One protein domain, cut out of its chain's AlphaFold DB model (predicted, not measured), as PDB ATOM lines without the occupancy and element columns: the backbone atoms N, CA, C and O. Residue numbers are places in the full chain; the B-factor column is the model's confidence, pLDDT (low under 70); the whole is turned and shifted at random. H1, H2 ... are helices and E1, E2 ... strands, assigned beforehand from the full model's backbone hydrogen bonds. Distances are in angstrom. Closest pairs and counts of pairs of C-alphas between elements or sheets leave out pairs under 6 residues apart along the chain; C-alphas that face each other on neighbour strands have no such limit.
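This is residues 5 to 118 of the 122 residues of an uncharacterized protein of Moorella humiferrea (UniProt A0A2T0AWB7). One strongly twisted sheet of seven strands is folded back on itself at the long strand E6, E1 and E5 facing E7, E4, E3 and E2, and the helix H1 packs on one end of E6. The 114 printed residues run E1 E2 E3 E4 E5 E6 E7 H1; the mixed sheet has the order E1 E5 E6 E7 E4 E3 E2. The class is mixed, helices and strands, and the whole is compact, with a radius of gyration of the C-alphas of 13.8 A and spans of 45 by 30 by 27 A.

E1, residues 10 to 12, is an edge strand parallel to E5, residues 60 to 64; N 11 and O 62, 2.8 A apart, are within hydrogen-bond range. E2, residues 25 to 28, E3, residues 31 to 38, and E4, residues 41 to 49, form a meander, each the antiparallel neighbour of the one before, with N 33 to O 26 and N 34 to O 45 at 2.7 A. E5, E6, residues 70 to 83, and E7, residues 89 to 100, form another, with N 61 to O 74 and N 80 to O 92 at 2.9 A. E4 is E7's antiparallel neighbour, N 95 to O 44 at 2.9 A; E4 E5 E6 E7 are a Greek key, a meander whose last strand neighbours the strand before it. E6, the folded sheet's hinge, bends by 92 degrees at residue 73. H1, residues 103 to 117, is on the sheet at a height of 7.9 A, over E6 and along it at 20 degrees on the local plane; their closest C-alphas, Val 70 and Thr 110, are 4.9 A apart. In H1 every O i to N i+4 pair is within hydrogen-bond range.

C-alpha 10 begins E1 at (170.130, 6.277, 48.087), and C-alpha 117 ends H1 at (174.680, 9.463, 40.046). E6 measures 30.5 A, E7 30.8 A and H1 20.3 A.

The C-alphas farthest apart, Asp 86 and Glu 104, are 44.9 A apart. The printed part has no cut; E1 to E2 is a long link. Fourteen residues are under pLDDT 70, among them 47 to 52.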
ATOM      1  N   TYR A   5     175.622  -7.156  49.176       58.28
ATOM      2  CA  TYR A   5     175.339  -6.003  50.023       58.28
ATOM      3  C   TYR A   5     175.378  -4.741  49.168       58.28
ATOM      4  O   TYR A   5     176.337  -4.519  48.426       58.28
ATOM      5  N   GLU A   6     174.331  -3.930  49.264       63.66
ATOM      6  CA  GLU A   6     174.287  -2.616  48.639       63.66
ATOM      7  C   GLU A   6     174.422  -1.578  49.748       63.66
ATOM      8  O   GLU A   6     173.472  -1.252  50.458       63.66
ATOM      9  N   PHE A   7     175.646  -1.085  49.929       61.25
ATOM     10  CA  PHE A   7     175.885   0.095  50.746       61.25
ATOM     11  C   PHE A   7     175.459   1.303  49.927       61.25
ATOM     12  O   PHE A   7     176.229   1.835  49.129       61.25
ATOM     13  N   THR A   8     174.200   1.686  50.087       70.88
ATOM     14  CA  THR A   8     173.624   2.822  49.388       70.88
ATOM     15  C   THR A   8     173.064   3.811  50.391       70.88
ATOM     16  O   THR A   8     172.305   3.464  51.288       70.88
ATOM     17  N   TRP A   9     173.441   5.066  50.208       81.50
ATOM     18  CA  TRP A   9     172.820   6.220  50.849       81.50
ATOM     19  C   TRP A   9     171.677   6.770  49.979       81.50
ATOM     20  O   TRP A   9     171.269   7.919  50.115       81.50
ATOM     21  N   LEU A  10     171.169   5.949  49.055       85.69
ATOM     22  CA  LEU A  10     170.130   6.277  48.087       85.69
ATOM     23  C   LEU A  10     169.094   5.152  48.042       85.69
ATOM     24  O   LEU A  10     169.422   3.997  47.762       85.69
ATOM     25  N   ILE A  11     167.831   5.510  48.224       86.50
ATOM     26  CA  ILE A  11     166.676   4.648  48.010       86.50
ATOM     27  C   ILE A  11     165.986   5.100  46.727       86.50
ATOM     28  O   ILE A  11     165.268   6.095  46.707       86.50
ATOM     29  N   ARG A  12     166.224   4.359  45.639       86.12
ATOM     30  CA  ARG A  12     165.551   4.585  44.351       86.12
ATOM     31  C   ARG A  12     164.210   3.858  44.329       86.12
ATOM     32  O   ARG A  12     164.184   2.622  44.349       86.12
ATOM     33  N   LEU A  13     163.138   4.635  44.276       86.12
ATOM     34  CA  LEU A  13     161.760   4.180  44.187       86.12
ATOM     35  C   LEU A  13     161.419   3.746  42.754       86.12
ATOM     36  O   LEU A  13     161.952   4.308  41.795       86.12
ATOM     37  N   PRO A  14     160.497   2.785  42.580       83.50
ATOM     38  CA  PRO A  14     160.037   2.358  41.260       83.50
ATOM     39  C   PRO A  14     158.992   3.302  40.635       83.50
ATOM     40  O   PRO A  14     158.446   2.988  39.581       83.50
ATOM     41  N   VAL A  15     158.701   4.443  41.271       84.19
ATOM     42  CA  VAL A  15     157.654   5.398  40.878       84.19
ATOM     43  C   VAL A  15     158.150   6.839  40.947       84.19
ATOM     44  O   VAL A  15     159.124   7.136  41.646       84.19
ATOM     45  N   ASP A  16     157.454   7.722  40.235       87.25
ATOM     46  CA  ASP A  16     157.669   9.173  40.283       87.25
ATOM     47  C   ASP A  16     156.816   9.871  41.331       87.25
ATOM     48  O   ASP A  16     157.269  10.787  42.008       87.25
ATOM     49  N   GLU A  17     155.604   9.374  41.533       84.44
ATOM     50  CA  GLU A  17     154.679   9.929  42.504       84.44
ATOM     51  C   GLU A  17     154.543   8.990  43.694       84.44
ATOM     52  O   GLU A  17     154.234   7.802  43.541       84.44
ATOM     53  N   LEU A  18     154.721   9.540  44.896       82.88
ATOM     54  CA  LEU A  18     154.385   8.816  46.113       82.88
ATOM     55  C   LEU A  18     152.875   8.523  46.139       82.88
ATOM     56  O   LEU A  18     152.081   9.291  45.584       82.88
ATOM     57  N   PRO A  19     152.442   7.415  46.754       79.75
ATOM     58  CA  PRO A  19     151.029   7.095  46.800       79.75
ATOM     59  C   PRO A  19     150.342   7.970  47.864       79.75
ATOM     60  O   PRO A  19     150.961   8.391  48.845       79.75
ATOM     61  N   GLU A  20     149.075   8.318  47.641       78.12
ATOM     62  CA  GLU A  20     148.377   9.369  48.397       78.12
ATOM     63  C   GLU A  20     147.587   8.821  49.581       78.12
ATOM     64  O   GLU A  20     147.435   9.500  50.603       78.12
ATOM     65  N   LYS A  21     147.102   7.572  49.476       78.88
ATOM     66  CA  LYS A  21     146.334   6.903  50.543       78.88
ATOM     67  C   LYS A  21     147.088   5.719  51.146       78.88
ATOM     68  O   LYS A  21     147.608   4.907  50.386       78.88
ATOM     69  N   PRO A  22     147.138   5.568  52.484       72.12
ATOM     70  CA  PRO A  22     147.775   4.408  53.103       72.12
ATOM     71  C   PRO A  22     147.237   3.099  52.513       72.12
ATOM     72  O   PRO A  22     146.034   2.982  52.281       72.12
ATOM     73  N   ASN A  23     148.121   2.120  52.309       73.06
ATOM     74  CA  ASN A  23     147.851   0.828  51.659       73.06
ATOM     75  C   ASN A  23     147.598   0.885  50.143       73.06
ATOM     76  O   ASN A  23     147.304  -0.146  49.539       73.06
ATOM     77  N   GLU A  24     147.727   2.053  49.512       78.06
ATOM     78  CA  GLU A  24     147.798   2.144  48.057       78.06
ATOM     79  C   GLU A  24     149.097   1.502  47.550       78.06
ATOM     80  O   GLU A  24     150.155   1.608  48.179       78.06
ATOM     81  N   GLN A  25     148.991   0.834  46.403       75.88
ATOM     82  CA  GLN A  25     150.115   0.248  45.685       75.88
ATOM     83  C   GLN A  25     150.272   1.018  44.373       75.88
ATOM     84  O   GLN A  25     149.336   1.057  43.577       75.88
ATOM     85  N   LYS A  26     151.432   1.641  44.155       80.00
ATOM     86  CA  LYS A  26     151.779   2.305  42.887       80.00
ATOM     87  C   LYS A  26     153.038   1.668  42.304       80.00
ATOM     88  O   LYS A  26     153.955   1.349  43.050       80.00
ATOM     89  N   GLY A  27     153.109   1.517  40.988       74.94
ATOM     90  CA  GLY A  27     154.257   0.925  40.297       74.94
ATOM     91  C   GLY A  27     153.833   0.025  39.145       74.94
ATOM     92  O   GLY A  27     152.649  -0.259  38.979       74.94
ATOM     93  N   ASP A  28     154.815  -0.419  38.365       69.00
ATOM     94  CA  ASP A  28     154.593  -1.246  37.180       69.00
ATOM     95  C   ASP A  28     155.040  -2.689  37.439       69.00
ATOM     96  O   ASP A  28     156.167  -2.936  37.887       69.00
ATOM     97  N   GLY A  29     154.174  -3.647  37.095       70.75
ATOM     98  CA  GLY A  29     154.471  -5.077  37.161       70.75
ATOM     99  C   GLY A  29     154.900  -5.519  38.560       70.75
ATOM    100  O   GLY A  29     154.135  -5.433  39.514       70.75
ATOM    101  N   GLU A  30     156.135  -6.001  38.669       64.31
ATOM    102  CA  GLU A  30     156.656  -6.655  39.877       64.31
ATOM    103  C   GLU A  30     157.388  -5.697  40.834       64.31
ATOM    104  O   GLU A  30     157.808  -6.092  41.921       64.31
ATOM    105  N   ASN A  31     157.519  -4.420  40.457       70.06
ATOM    106  CA  ASN A  31     158.171  -3.389  41.264       70.06
ATOM    107  C   ASN A  31     157.124  -2.420  41.821       70.06
ATOM    108  O   ASN A  31     156.940  -1.308  41.322       70.06
ATOM    109  N   LEU A  32     156.425  -2.859  42.864       73.69
ATOM    110  CA  LEU A  32     155.383  -2.075  43.523       73.69
ATOM    111  C   LEU A  32     155.963  -1.282  44.693       73.69
ATOM    112  O   LEU A  32     156.707  -1.829  45.506       73.69
ATOM    113  N   LEU A  33     155.585  -0.010  44.791       79.31
ATOM    114  CA  LEU A  33     155.712   0.807  45.986       79.31
ATOM    115  C   LEU A  33     154.442   0.648  46.826       79.31
ATOM    116  O   LEU A  33     153.353   1.068  46.435       79.31
ATOM    117  N   LEU A  34     154.614   0.059  47.997       77.88
ATOM    118  CA  LEU A  34     153.661   0.027  49.092       77.88
ATOM    119  C   LEU A  34     153.983   1.167  50.055       77.88
ATOM    120  O   LEU A  34     155.153   1.475  50.298       77.88
ATOM    121  N   TRP A  35     152.971   1.756  50.681       81.62
ATOM    122  CA  TRP A  35     153.237   2.672  51.782       81.62
ATOM    123  C   TRP A  35     152.159   2.653  52.858       81.62
ATOM    124  O   TRP A  35     150.991   2.336  52.621       81.62
ATOM    125  N   LYS A  36     152.570   3.033  54.066       74.19
ATOM    126  CA  LYS A  36     151.685   3.238  55.213       74.19
ATOM    127  C   LYS A  36     152.155   4.431  56.038       74.19
ATOM    128  O   LYS A  36     153.346   4.733  56.098       74.19
ATOM    129  N   ARG A  37     151.220   5.075  56.735       73.62
ATOM    130  CA  ARG A  37     151.527   6.010  57.827       73.62
ATOM    131  C   ARG A  37     151.526   5.250  59.143       73.62
ATOM    132  O   ARG A  37     150.539   4.598  59.462       73.62
ATOM    133  N   THR A  38     152.613   5.342  59.902       70.56
ATOM    134  CA  THR A  38     152.715   4.736  61.239       70.56
ATOM    135  C   THR A  38     153.280   5.766  62.204       70.56
ATOM    136  O   THR A  38     154.383   6.254  61.990       70.56
ATOM    137  N   SER A  39     152.528   6.116  63.251       68.38
ATOM    138  CA  SER A  39     152.978   7.047  64.304       68.38
ATOM    139  C   SER A  39     153.543   8.378  63.775       68.38
ATOM    140  O   SER A  39     154.518   8.895  64.304       68.38
ATOM    141  N   GLY A  40     152.952   8.914  62.702       62.81
ATOM    142  CA  GLY A  40     153.399  10.155  62.056       62.81
ATOM    143  C   GLY A  40     154.490   9.982  60.992       62.81
ATOM    144  O   GLY A  40     154.674  10.886  60.184       62.81
ATOM    145  N   ASN A  41     155.135   8.816  60.914       67.69
ATOM    146  CA  ASN A  41     156.151   8.520  59.907       67.69
ATOM    147  C   ASN A  41     155.530   7.931  58.638       67.69
ATOM    148  O   ASN A  41     154.580   7.139  58.691       67.69
ATOM    149  N   ILE A  42     156.097   8.296  57.491       75.06
ATOM    150  CA  ILE A  42     155.808   7.658  56.205       75.06
ATOM    151  C   ILE A  42     156.765   6.480  56.075       75.06
ATOM    152  O   ILE A  42     157.979   6.675  56.088       75.06
ATOM    153  N   ILE A  43     156.212   5.273  55.961       72.81
ATOM    154  CA  ILE A  43     156.987   4.063  55.702       72.81
ATOM    155  C   ILE A  43     156.743   3.641  54.262       72.81
ATOM    156  O   ILE A  43     155.602   3.357  53.889       72.81
ATOM    157  N   LEU A  44     157.815   3.602  53.478       75.88
ATOM    158  CA  LEU A  44     157.820   3.114  52.103       75.88
ATOM    159  C   LEU A  44     158.352   1.682  52.081       75.88
ATOM    160  O   LEU A  44     159.392   1.417  52.676       75.88
ATOM    161  N   GLY A  45     157.637   0.788  51.404       71.19
ATOM    162  CA  GLY A  45     158.033  -0.586  51.125       71.19
ATOM    163  C   GLY A  45     158.069  -0.816  49.622       71.19
ATOM    164  O   GLY A  45     157.124  -0.434  48.947       71.19
ATOM    165  N   TYR A  46     159.106  -1.432  49.065       72.88
ATOM    166  CA  TYR A  46     159.054  -1.844  47.659       72.88
ATOM    167  C   TYR A  46     159.700  -3.198  47.428       72.88
ATOM    168  O   TYR A  46     160.608  -3.598  48.156       72.88
ATOM    169  N   PHE A  47     159.210  -3.878  46.394       67.25
ATOM    170  CA  PHE A  47     159.759  -5.136  45.911       67.25
ATOM    171  C   PHE A  47     160.824  -4.856  44.855       67.25
ATOM    172  O   PHE A  47     160.629  -4.032  43.961       67.25
ATOM    173  N   ARG A  48     161.959  -5.548  44.962       67.81
ATOM    174  CA  ARG A  48     162.937  -5.670  43.875       67.81
ATOM    175  C   ARG A  48     163.178  -7.139  43.591       67.81
ATOM    176  O   ARG A  48     163.758  -7.840  44.423       67.81
ATOM    177  N   GLN A  49     162.758  -7.582  42.414       65.31
ATOM    178  CA  GLN A  49     163.047  -8.927  41.935       65.31
ATOM    179  C   GLN A  49     164.501  -9.091  41.482       65.31
ATOM    180  O   GLN A  49     165.151  -8.154  41.020       65.31
ATOM    181  N   GLY A  50     165.002 -10.326  41.574       58.09
ATOM    182  CA  GLY A  50     166.211 -10.764  40.866       58.09
ATOM    183  C   GLY A  50     167.535 -10.544  41.601       58.09
ATOM    184  O   GLY A  50     168.563 -11.066  41.165       58.09
ATOM    185  N   HIS A  51     167.546  -9.848  42.744       59.34
ATOM    186  CA  HIS A  51     168.769  -9.636  43.518       59.34
ATOM    187  C   HIS A  51     168.557  -9.790  45.032       59.34
ATOM    188  O   HIS A  51     167.656  -9.194  45.615       59.34
ATOM    189  N   LYS A  52     169.445 -10.563  45.678       64.25
ATOM    190  CA  LYS A  52     169.583 -10.654  47.144       64.25
ATOM    191  C   LYS A  52     170.301  -9.405  47.664       64.25
ATOM    192  O   LYS A  52     171.504  -9.472  47.934       64.25
ATOM    193  N   LEU A  53     169.589  -8.280  47.716       70.81
ATOM    194  CA  LEU A  53     170.116  -6.992  48.168       70.81
ATOM    195  C   LEU A  53     169.757  -6.790  49.636       70.81
ATOM    196  O   LEU A  53     168.589  -6.725  49.988       70.81
ATOM    197  N   ALA A  54     170.760  -6.673  50.496       71.62
ATOM    198  CA  ALA A  54     170.549  -6.271  51.881       71.62
ATOM    199  C   ALA A  54     170.983  -4.813  52.045       71.62
ATOM    200  O   ALA A  54     172.122  -4.470  51.712       71.62
ATOM    201  N   HIS A  55     170.072  -3.982  52.548       79.44
ATOM    202  CA  HIS A  55     170.340  -2.594  52.908       79.44
ATOM    203  C   HIS A  55     170.634  -2.521  54.415       79.44
ATOM    204  O   HIS A  55     169.909  -3.144  55.197       79.44
ATOM    205  N   PRO A  56     171.666  -1.783  54.858       83.06
ATOM    206  CA  PRO A  56     171.969  -1.674  56.281       83.06
ATOM    207  C   PRO A  56     170.840  -0.961  57.039       83.06
ATOM    208  O   PRO A  56     170.538   0.200  56.772       83.06
ATOM    209  N   VAL A  57     170.224  -1.650  58.001       87.19
ATOM    210  CA  VAL A  57     169.221  -1.050  58.895       87.19
ATOM    211  C   VAL A  57     169.872   0.053  59.732       87.19
ATOM    212  O   VAL A  57     170.991  -0.101  60.215       87.19
ATOM    213  N   GLY A  58     169.166   1.170  59.892       87.00
ATOM    214  CA  GLY A  58     169.628   2.372  60.583       87.00
ATOM    215  C   GLY A  58     170.428   3.341  59.710       87.00
ATOM    216  O   GLY A  58     170.693   4.453  60.153       87.00
ATOM    217  N   LEU A  59     170.794   2.964  58.479       89.06
ATOM    218  CA  LEU A  59     171.518   3.854  57.573       89.06
ATOM    219  C   LEU A  59     170.601   4.961  57.042       89.06
ATOM    220  O   LEU A  59     169.479   4.687  56.599       89.06
ATOM    221  N   GLU A  60     171.107   6.193  57.051       91.75
ATOM    222  CA  GLU A  60     170.448   7.330  56.418       91.75
ATOM    223  C   GLU A  60     170.598   7.286  54.897       91.75
ATOM    224  O   GLU A  60     171.669   6.988  54.362       91.75
ATOM    225  N   ALA A  61     169.515   7.603  54.193       90.56
ATOM    226  CA  ALA A  61     169.513   7.639  52.741       90.56
ATOM    227  C   ALA A  61     168.569   8.710  52.183       90.56
ATOM    228  O   ALA A  61     167.565   9.072  52.800       90.56
ATOM    229  N   LEU A  62     168.892   9.191  50.983       92.94
ATOM    230  CA  LEU A  62     168.015  10.032  50.177       92.94
ATOM    231  C   LEU A  62     166.933   9.186  49.510       92.94
ATOM    232  O   LEU A  62     167.201   8.079  49.042       92.94
ATOM    233  N   ILE A  63     165.732   9.739  49.397       91.06
ATOM    234  CA  ILE A  63     164.637   9.157  48.619       91.06
ATOM    235  C   ILE A  63     164.708   9.731  47.214       91.06
ATOM    236  O   ILE A  63     164.642  10.948  47.038       91.06
ATOM    237  N   VAL A  64     164.812   8.854  46.223       91.19
ATOM    238  CA  VAL A  64     164.956   9.231  44.820       91.19
ATOM    239  C   VAL A  64     163.862   8.562  44.002       91.19
ATOM    240  O   VAL A  64     163.666   7.354  44.110       91.19
ATOM    241  N   THR A  65     163.156   9.321  43.176       90.44
ATOM    242  CA  THR A  65     162.126   8.794  42.278       90.44
ATOM    243  C   THR A  65     162.709   8.009  41.100       90.44
ATOM    244  O   THR A  65     163.924   7.997  40.862       90.44
ATOM    245  N   LYS A  66     161.832   7.370  40.315       87.25
ATOM    246  CA  LYS A  66     162.188   6.698  39.055       87.25
ATOM    247  C   LYS A  66     162.868   7.657  38.064       87.25
ATOM    248  O   LYS A  66     163.850   7.277  37.433       87.25
ATOM    249  N   SER A  67     162.396   8.900  37.981       89.56
ATOM    250  CA  SER A  67     162.923  10.003  37.158       89.56
ATOM    251  C   SER A  67     164.085  10.771  37.799       89.56
ATOM    252  O   SER A  67     164.487  11.835  37.310       89.56
ATOM    253  N   GLU A  68     164.677  10.218  38.858       91.00
ATOM    254  CA  GLU A  68     165.867  10.756  39.519       91.00
ATOM    255  C   GLU A  68     165.650  12.079  40.267       91.00
ATOM    256  O   GLU A  68     166.610  12.811  40.502       91.00
ATOM    257  N   GLU A  69     164.412  12.398  40.642       94.31
ATOM    258  CA  GLU A  69     164.110  13.510  41.546       94.31
ATOM    259  C   GLU A  69     164.375  13.098  42.997       94.31
ATOM    260  O   GLU A  69     163.955  12.029  43.442       94.31
ATOM    261  N   VAL A  70     165.066  13.950  43.753       94.12
ATOM    262  CA  VAL A  70     165.332  13.730  45.177       94.12
ATOM    263  C   VAL A  70     164.231  14.381  46.006       94.12
ATOM    264  O   VAL A  70     164.133  15.604  46.052       94.12
ATOM    265  N   LEU A  71     163.438  13.569  46.704       93.31
ATOM    266  CA  LEU A  71     162.263  14.035  47.452       93.31
ATOM    267  C   LEU A  71     162.564  14.444  48.894       93.31
ATOM    268  O   LEU A  71     161.795  15.186  49.500       93.31
ATOM    269  N   GLY A  72     163.626  13.903  49.483       93.31
ATOM    270  CA  GLY A  72     163.884  14.019  50.912       93.31
ATOM    271  C   GLY A  72     164.866  12.973  51.406       93.31
ATOM    272  O   GLY A  72     165.565  12.334  50.616       93.31
ATOM    273  N   TYR A  73     164.889  12.773  52.719       93.50
ATOM    274  CA  TYR A  73     165.746  11.783  53.362       93.50
ATOM    275  C   TYR A  73     165.077  11.141  54.576       93.50
ATOM    276  O   TYR A  73     164.013  11.550  55.053       93.50
ATOM    277  N   GLY A  74     165.724  10.099  55.073       92.31
ATOM    278  CA  GLY A  74     165.241   9.266  56.157       92.31
ATOM    279  C   GLY A  74     166.199   8.121  56.416       92.31
ATOM    280  O   GLY A  74     167.373   8.221  56.067       92.31
ATOM    281  N   HIS A  75     165.705   7.033  56.996       91.25
ATOM    282  CA  HIS A  75     166.536   5.882  57.331       91.25
ATOM    283  C   HIS A  75     165.846   4.551  57.039       91.25
ATOM    284  O   HIS A  75     164.617   4.422  57.081       91.25
ATOM    285  N   ILE A  76     166.659   3.537  56.757       89.19
ATOM    286  CA  ILE A  76     166.190   2.165  56.553       89.19
ATOM    287  C   ILE A  76     165.794   1.576  57.908       89.19
ATOM    288  O   ILE A  76     166.614   1.480  58.817       89.19
ATOM    289  N   VAL A  77     164.542   1.152  58.039       88.62
ATOM    290  CA  VAL A  77     164.014   0.502  59.249       88.62
ATOM    291  C   VAL A  77     164.126  -1.013  59.136       88.62
ATOM    292  O   VAL A  77     164.331  -1.706  60.130       88.62
ATOM    293  N   LYS A  78     163.998  -1.539  57.915       86.56
ATOM    294  CA  LYS A  78     163.934  -2.975  57.664       86.56
ATOM    295  C   LYS A  78     164.476  -3.303  56.279       86.56
ATOM    296  O   LYS A  78     164.202  -2.580  55.327       86.56
ATOM    297  N   SER A  79     165.210  -4.403  56.149       85.62
ATOM    298  CA  SER A  79     165.615  -4.955  54.854       85.62
ATOM    299  C   SER A  79     165.618  -6.473  54.951       85.62
ATOM    300  O   SER A  79     166.414  -7.052  55.684       85.62
ATOM    301  N   GLU A  80     164.701  -7.111  54.234       84.00
ATOM    302  CA  GLU A  80     164.501  -8.557  54.274       84.00
ATOM    303  C   GLU A  80     164.406  -9.126  52.866       84.00
ATOM    304  O   GLU A  80     163.900  -8.481  51.949       84.00
ATOM    305  N   ILE A  81     164.889 -10.354  52.706       82.19
ATOM    306  CA  ILE A  81     164.825 -11.094  51.451       82.19
ATOM    307  C   ILE A  81     163.831 -12.232  51.643       82.19
ATOM    308  O   ILE A  81     163.964 -13.016  52.581       82.19
ATOM    309  N   TYR A  82     162.871 -12.319  50.736       81.12
ATOM    310  CA  TYR A  82     161.831 -13.332  50.699       81.12
ATOM    311  C   TYR A  82     161.966 -14.177  49.435       81.12
ATOM    312  O   TYR A  82     162.288 -13.657  48.367       81.12
ATOM    313  N   GLU A  83     161.687 -15.471  49.557       82.31
ATOM    314  CA  GLU A  83     161.475 -16.366  48.420       82.31
ATOM    315  C   GLU A  83     159.967 -16.486  48.181       82.31
ATOM    316  O   GLU A  83     159.204 -16.776  49.105       82.31
ATOM    317  N   LEU A  84     159.534 -16.190  46.960       79.88
ATOM    318  CA  LEU A  84     158.146 -16.279  46.530       79.88
ATOM    319  C   LEU A  84     157.788 -17.733  46.163       79.88
ATOM    320  O   LEU A  84     158.680 -18.544  45.915       79.88
ATOM    321  N   PRO A  85     156.489 -18.095  46.107       81.56
ATOM    322  CA  PRO A  85     156.056 -19.470  45.820       81.56
ATOM    323  C   PRO A  85     156.516 -20.033  44.467       81.56
ATOM    324  O   PRO A  85     156.560 -21.247  44.293       81.56
ATOM    325  N   ASP A  86     156.845 -19.164  43.513       82.06
ATOM    326  CA  ASP A  86     157.396 -19.517  42.202       82.06
ATOM    327  C   ASP A  86     158.930 -19.711  42.216       82.06
ATOM    328  O   ASP A  86     159.538 -19.941  41.171       82.06
ATOM    329  N   GLY A  87     159.559 -19.632  43.394       79.62
ATOM    330  CA  GLY A  87     161.004 -19.740  43.593       79.62
ATOM    331  C   GLY A  87     161.773 -18.451  43.291       79.62
ATOM    332  O   GLY A  87     163.006 -18.433  43.377       79.62
ATOM    333  N   THR A  88     161.090 -17.359  42.928       77.62
ATOM    334  CA  THR A  88     161.750 -16.071  42.705       77.62
ATOM    335  C   THR A  88     162.113 -15.407  44.032       77.62
ATOM    336  O   THR A  88     161.422 -15.529  45.039       77.62
ATOM    337  N   MET A  89     163.238 -14.692  44.055       76.62
ATOM    338  CA  MET A  89     163.673 -13.937  45.230       76.62
ATOM    339  C   MET A  89     163.257 -12.474  45.104       76.62
ATOM    340  O   MET A  89     163.489 -11.848  44.066       76.62
ATOM    341  N   THR A  90     162.738 -11.915  46.192       76.00
ATOM    342  CA  THR A  90     162.406 -10.497  46.306       76.00
ATOM    343  C   THR A  90     163.010  -9.887  47.563       76.00
ATOM    344  O   THR A  90     163.125 -10.540  48.598       76.00
ATOM    345  N   THR A  91     163.424  -8.629  47.476       78.25
ATOM    346  CA  THR A  91     163.843  -7.849  48.645       78.25
ATOM    347  C   THR A  91     162.738  -6.869  49.008       78.25
ATOM    348  O   THR A  91     162.285  -6.126  48.141       78.25
ATOM    349  N   VAL A  92     162.366  -6.832  50.288       79.94
ATOM    350  CA  VAL A  92     161.495  -5.818  50.881       79.94
ATOM    351  C   VAL A  92     162.349  -4.893  51.738       79.94
ATOM    352  O   VAL A  92     163.023  -5.334  52.670       79.94
ATOM    353  N   VAL A  93     162.322  -3.601  51.422       82.06
ATOM    354  CA  VAL A  93     162.990  -2.555  52.207       82.06
ATOM    355  C   VAL A  93     161.923  -1.657  52.805       82.06
ATOM    356  O   VAL A  93     161.163  -1.073  52.045       82.06
ATOM    357  N   GLU A  94     161.870  -1.533  54.132       86.69
ATOM    358  CA  GLU A  94     161.062  -0.507  54.795       86.69
ATOM    359  C   GLU A  94     161.932   0.701  55.123       86.69
ATOM    360  O   GLU A  94     162.974   0.585  55.775       86.69
ATOM    361  N   PHE A  95     161.477   1.871  54.694       87.44
ATOM    362  CA  PHE A  95     162.180   3.132  54.868       87.44
ATOM    363  C   PHE A  95     161.289   4.149  55.573       87.44
ATOM    364  O   PHE A  95     160.183   4.411  55.102       87.44
ATOM    365  N   SER A  96     161.774   4.736  56.667       90.06
ATOM    366  CA  SER A  96     161.083   5.806  57.385       90.06
ATOM    367  C   SER A  96     161.566   7.158  56.888       90.06
ATOM    368  O   SER A  96     162.736   7.503  57.056       90.06
ATOM    369  N   VAL A  97     160.655   7.944  56.320       89.44
ATOM    370  CA  VAL A  97     160.942   9.320  55.899       89.44
ATOM    371  C   VAL A  97     161.112  10.205  57.131       89.44
ATOM    372  O   VAL A  97     160.179  10.344  57.918       89.44
ATOM    373  N   THR A  98     162.286  10.820  57.279       90.69
ATOM    374  CA  THR A  98     162.549  11.819  58.326       90.69
ATOM    375  C   THR A  98     162.026  13.183  57.893       90.69
ATOM    376  O   THR A  98     161.398  13.892  58.676       90.69
ATOM    377  N   ARG A  99     162.279  13.563  56.636       91.25
ATOM    378  CA  ARG A  99     161.875  14.863  56.103       91.25
ATOM    379  C   ARG A  99     161.752  14.829  54.584       91.25
ATOM    380  O   ARG A  99     162.623  14.298  53.897       91.25
ATOM    381  N   LEU A 100     160.691  15.458  54.084       91.25
ATOM    382  CA  LEU A 100     160.553  15.820  52.676       91.25
ATOM    383  C   LEU A 100     161.108  17.225  52.450       91.25
ATOM    384  O   LEU A 100     160.975  18.101  53.307       91.25
ATOM    385  N   PHE A 101     161.748  17.401  51.307       94.81
ATOM    386  CA  PHE A 101     162.301  18.669  50.864       94.81
ATOM    387  C   PHE A 101     161.215  19.572  50.285       94.81
ATOM    388  O   PHE A 101     160.234  19.090  49.708       94.81
ATOM    389  N   ASP A 102     161.398  20.880  50.447       95.81
ATOM    390  CA  ASP A 102     160.623  21.867  49.699       95.81
ATOM    391  C   ASP A 102     161.079  21.945  48.228       95.81
ATOM    392  O   ASP A 102     162.006  21.254  47.802       95.81
ATOM    393  N   GLU A 103     160.409  22.761  47.415       95.56
ATOM    394  CA  GLU A 103     160.669  22.830  45.971       95.56
ATOM    395  C   GLU A 103     162.074  23.348  45.616       95.56
ATOM    396  O   GLU A 103     162.670  22.902  44.631       95.56
ATOM    397  N   GLU A 104     162.638  24.263  46.409       96.50
ATOM    398  CA  GLU A 104     163.993  24.763  46.169       96.50
ATOM    399  C   GLU A 104     165.027  23.694  46.531       96.50
ATOM    400  O   GLU A 104     165.936  23.400  45.745       96.50
ATOM    401  N   GLU A 105     164.841  23.047  47.678       96.69
ATOM    402  CA  GLU A 105     165.680  21.947  48.135       96.69
ATOM    403  C   GLU A 105     165.653  20.768  47.162       96.69
ATOM    404  O   GLU A 105     166.716  20.285  46.762       96.69
ATOM    405  N   LYS A 106     164.468  20.341  46.706       95.88
ATOM    406  CA  LYS A 106     164.331  19.292  45.685       95.88
ATOM    407  C   LYS A 106     165.118  19.642  44.433       95.88
ATOM    408  O   LYS A 106     165.861  18.799  43.927       95.88
ATOM    409  N   ARG A 107     165.011  20.881  43.938       96.00
ATOM    410  CA  ARG A 107     165.723  21.331  42.732       96.00
ATOM    411  C   ARG A 107     167.239  21.233  42.902       96.00
ATOM    412  O   ARG A 107     167.920  20.714  42.013       96.00
ATOM    413  N   VAL A 108     167.772  21.735  44.015       96.56
ATOM    414  CA  VAL A 108     169.217  21.724  44.292       96.56
ATOM    415  C   VAL A 108     169.718  20.295  44.483       96.56
ATOM    416  O   VAL A 108     170.675  19.883  43.825       96.56
ATOM    417  N   MET A 109     169.042  19.513  45.322       95.19
ATOM    418  CA  MET A 109     169.441  18.143  45.642       95.19
ATOM    419  C   MET A 109     169.347  17.222  44.428       95.19
ATOM    420  O   MET A 109     170.261  16.437  44.190       95.19
ATOM    421  N   THR A 110     168.306  17.366  43.607       95.00
ATOM    422  CA  THR A 110     168.160  16.630  42.341       95.00
ATOM    423  C   THR A 110     169.297  16.937  41.377       95.00
ATOM    424  O   THR A 110     169.825  16.031  40.731       95.00
ATOM    425  N   ARG A 111     169.723  18.201  41.285       93.94
ATOM    426  CA  ARG A 111     170.863  18.572  40.444       93.94
ATOM    427  C   ARG A 111     172.150  17.902  40.924       93.94
ATOM    428  O   ARG A 111     172.810  17.251  40.119       93.94
ATOM    429  N   ILE A 112     172.478  18.029  42.212       92.25
ATOM    430  CA  ILE A 112     173.675  17.410  42.808       92.25
ATOM    431  C   ILE A 112     173.645  15.896  42.590       92.25
ATOM    432  O   ILE A 112     174.619  15.300  42.133       92.25
ATOM    433  N   PHE A 113     172.497  15.276  42.860       91.81
ATOM    434  CA  PHE A 113     172.296  13.853  42.656       91.81
ATOM    435  C   PHE A 113     172.568  13.434  41.213       91.81
ATOM    436  O   PHE A 113     173.319  12.489  40.993       91.81
ATOM    437  N   ARG A 114     172.000  14.132  40.226       90.75
ATOM    438  CA  ARG A 114     172.198  13.808  38.808       90.75
ATOM    439  C   ARG A 114     173.642  14.012  38.358       90.75
ATOM    440  O   ARG A 114     174.138  13.207  37.579       90.75
ATOM    441  N   GLU A 115     174.330  15.031  38.870       89.69
ATOM    442  CA  GLU A 115     175.759  15.243  38.598       89.69
ATOM    443  C   GLU A 115     176.620  14.082  39.133       89.69
ATOM    444  O   GLU A 115     177.575  13.669  38.477       89.69
ATOM    445  N   MET A 116     176.261  13.517  40.290       86.12
ATOM    446  CA  MET A 116     177.006  12.415  40.912       86.12
ATOM    447  C   MET A 116     176.603  11.013  40.414       86.12
ATOM    448  O   MET A 116     177.457  10.138  40.272       86.12
ATOM    449  N   TYR A 117     175.307  10.786  40.191       82.44
ATOM    450  CA  TYR A 117     174.680   9.463  40.046       82.44
ATOM    451  C   TYR A 117     173.722   9.339  38.871       82.44
ATOM    452  O   TYR A 117     173.208   8.239  38.639       82.44
ATOM    453  N   GLY A 118     173.426  10.440  38.181       73.75
ATOM    454  CA  GLY A 118     172.473  10.432  37.084       73.75
ATOM    455  C   GLY A 118     172.894   9.418  36.033       73.75
ATOM    456  O   GLY A 118     174.084   9.274  35.720       73.75
TER     457      GLY A 118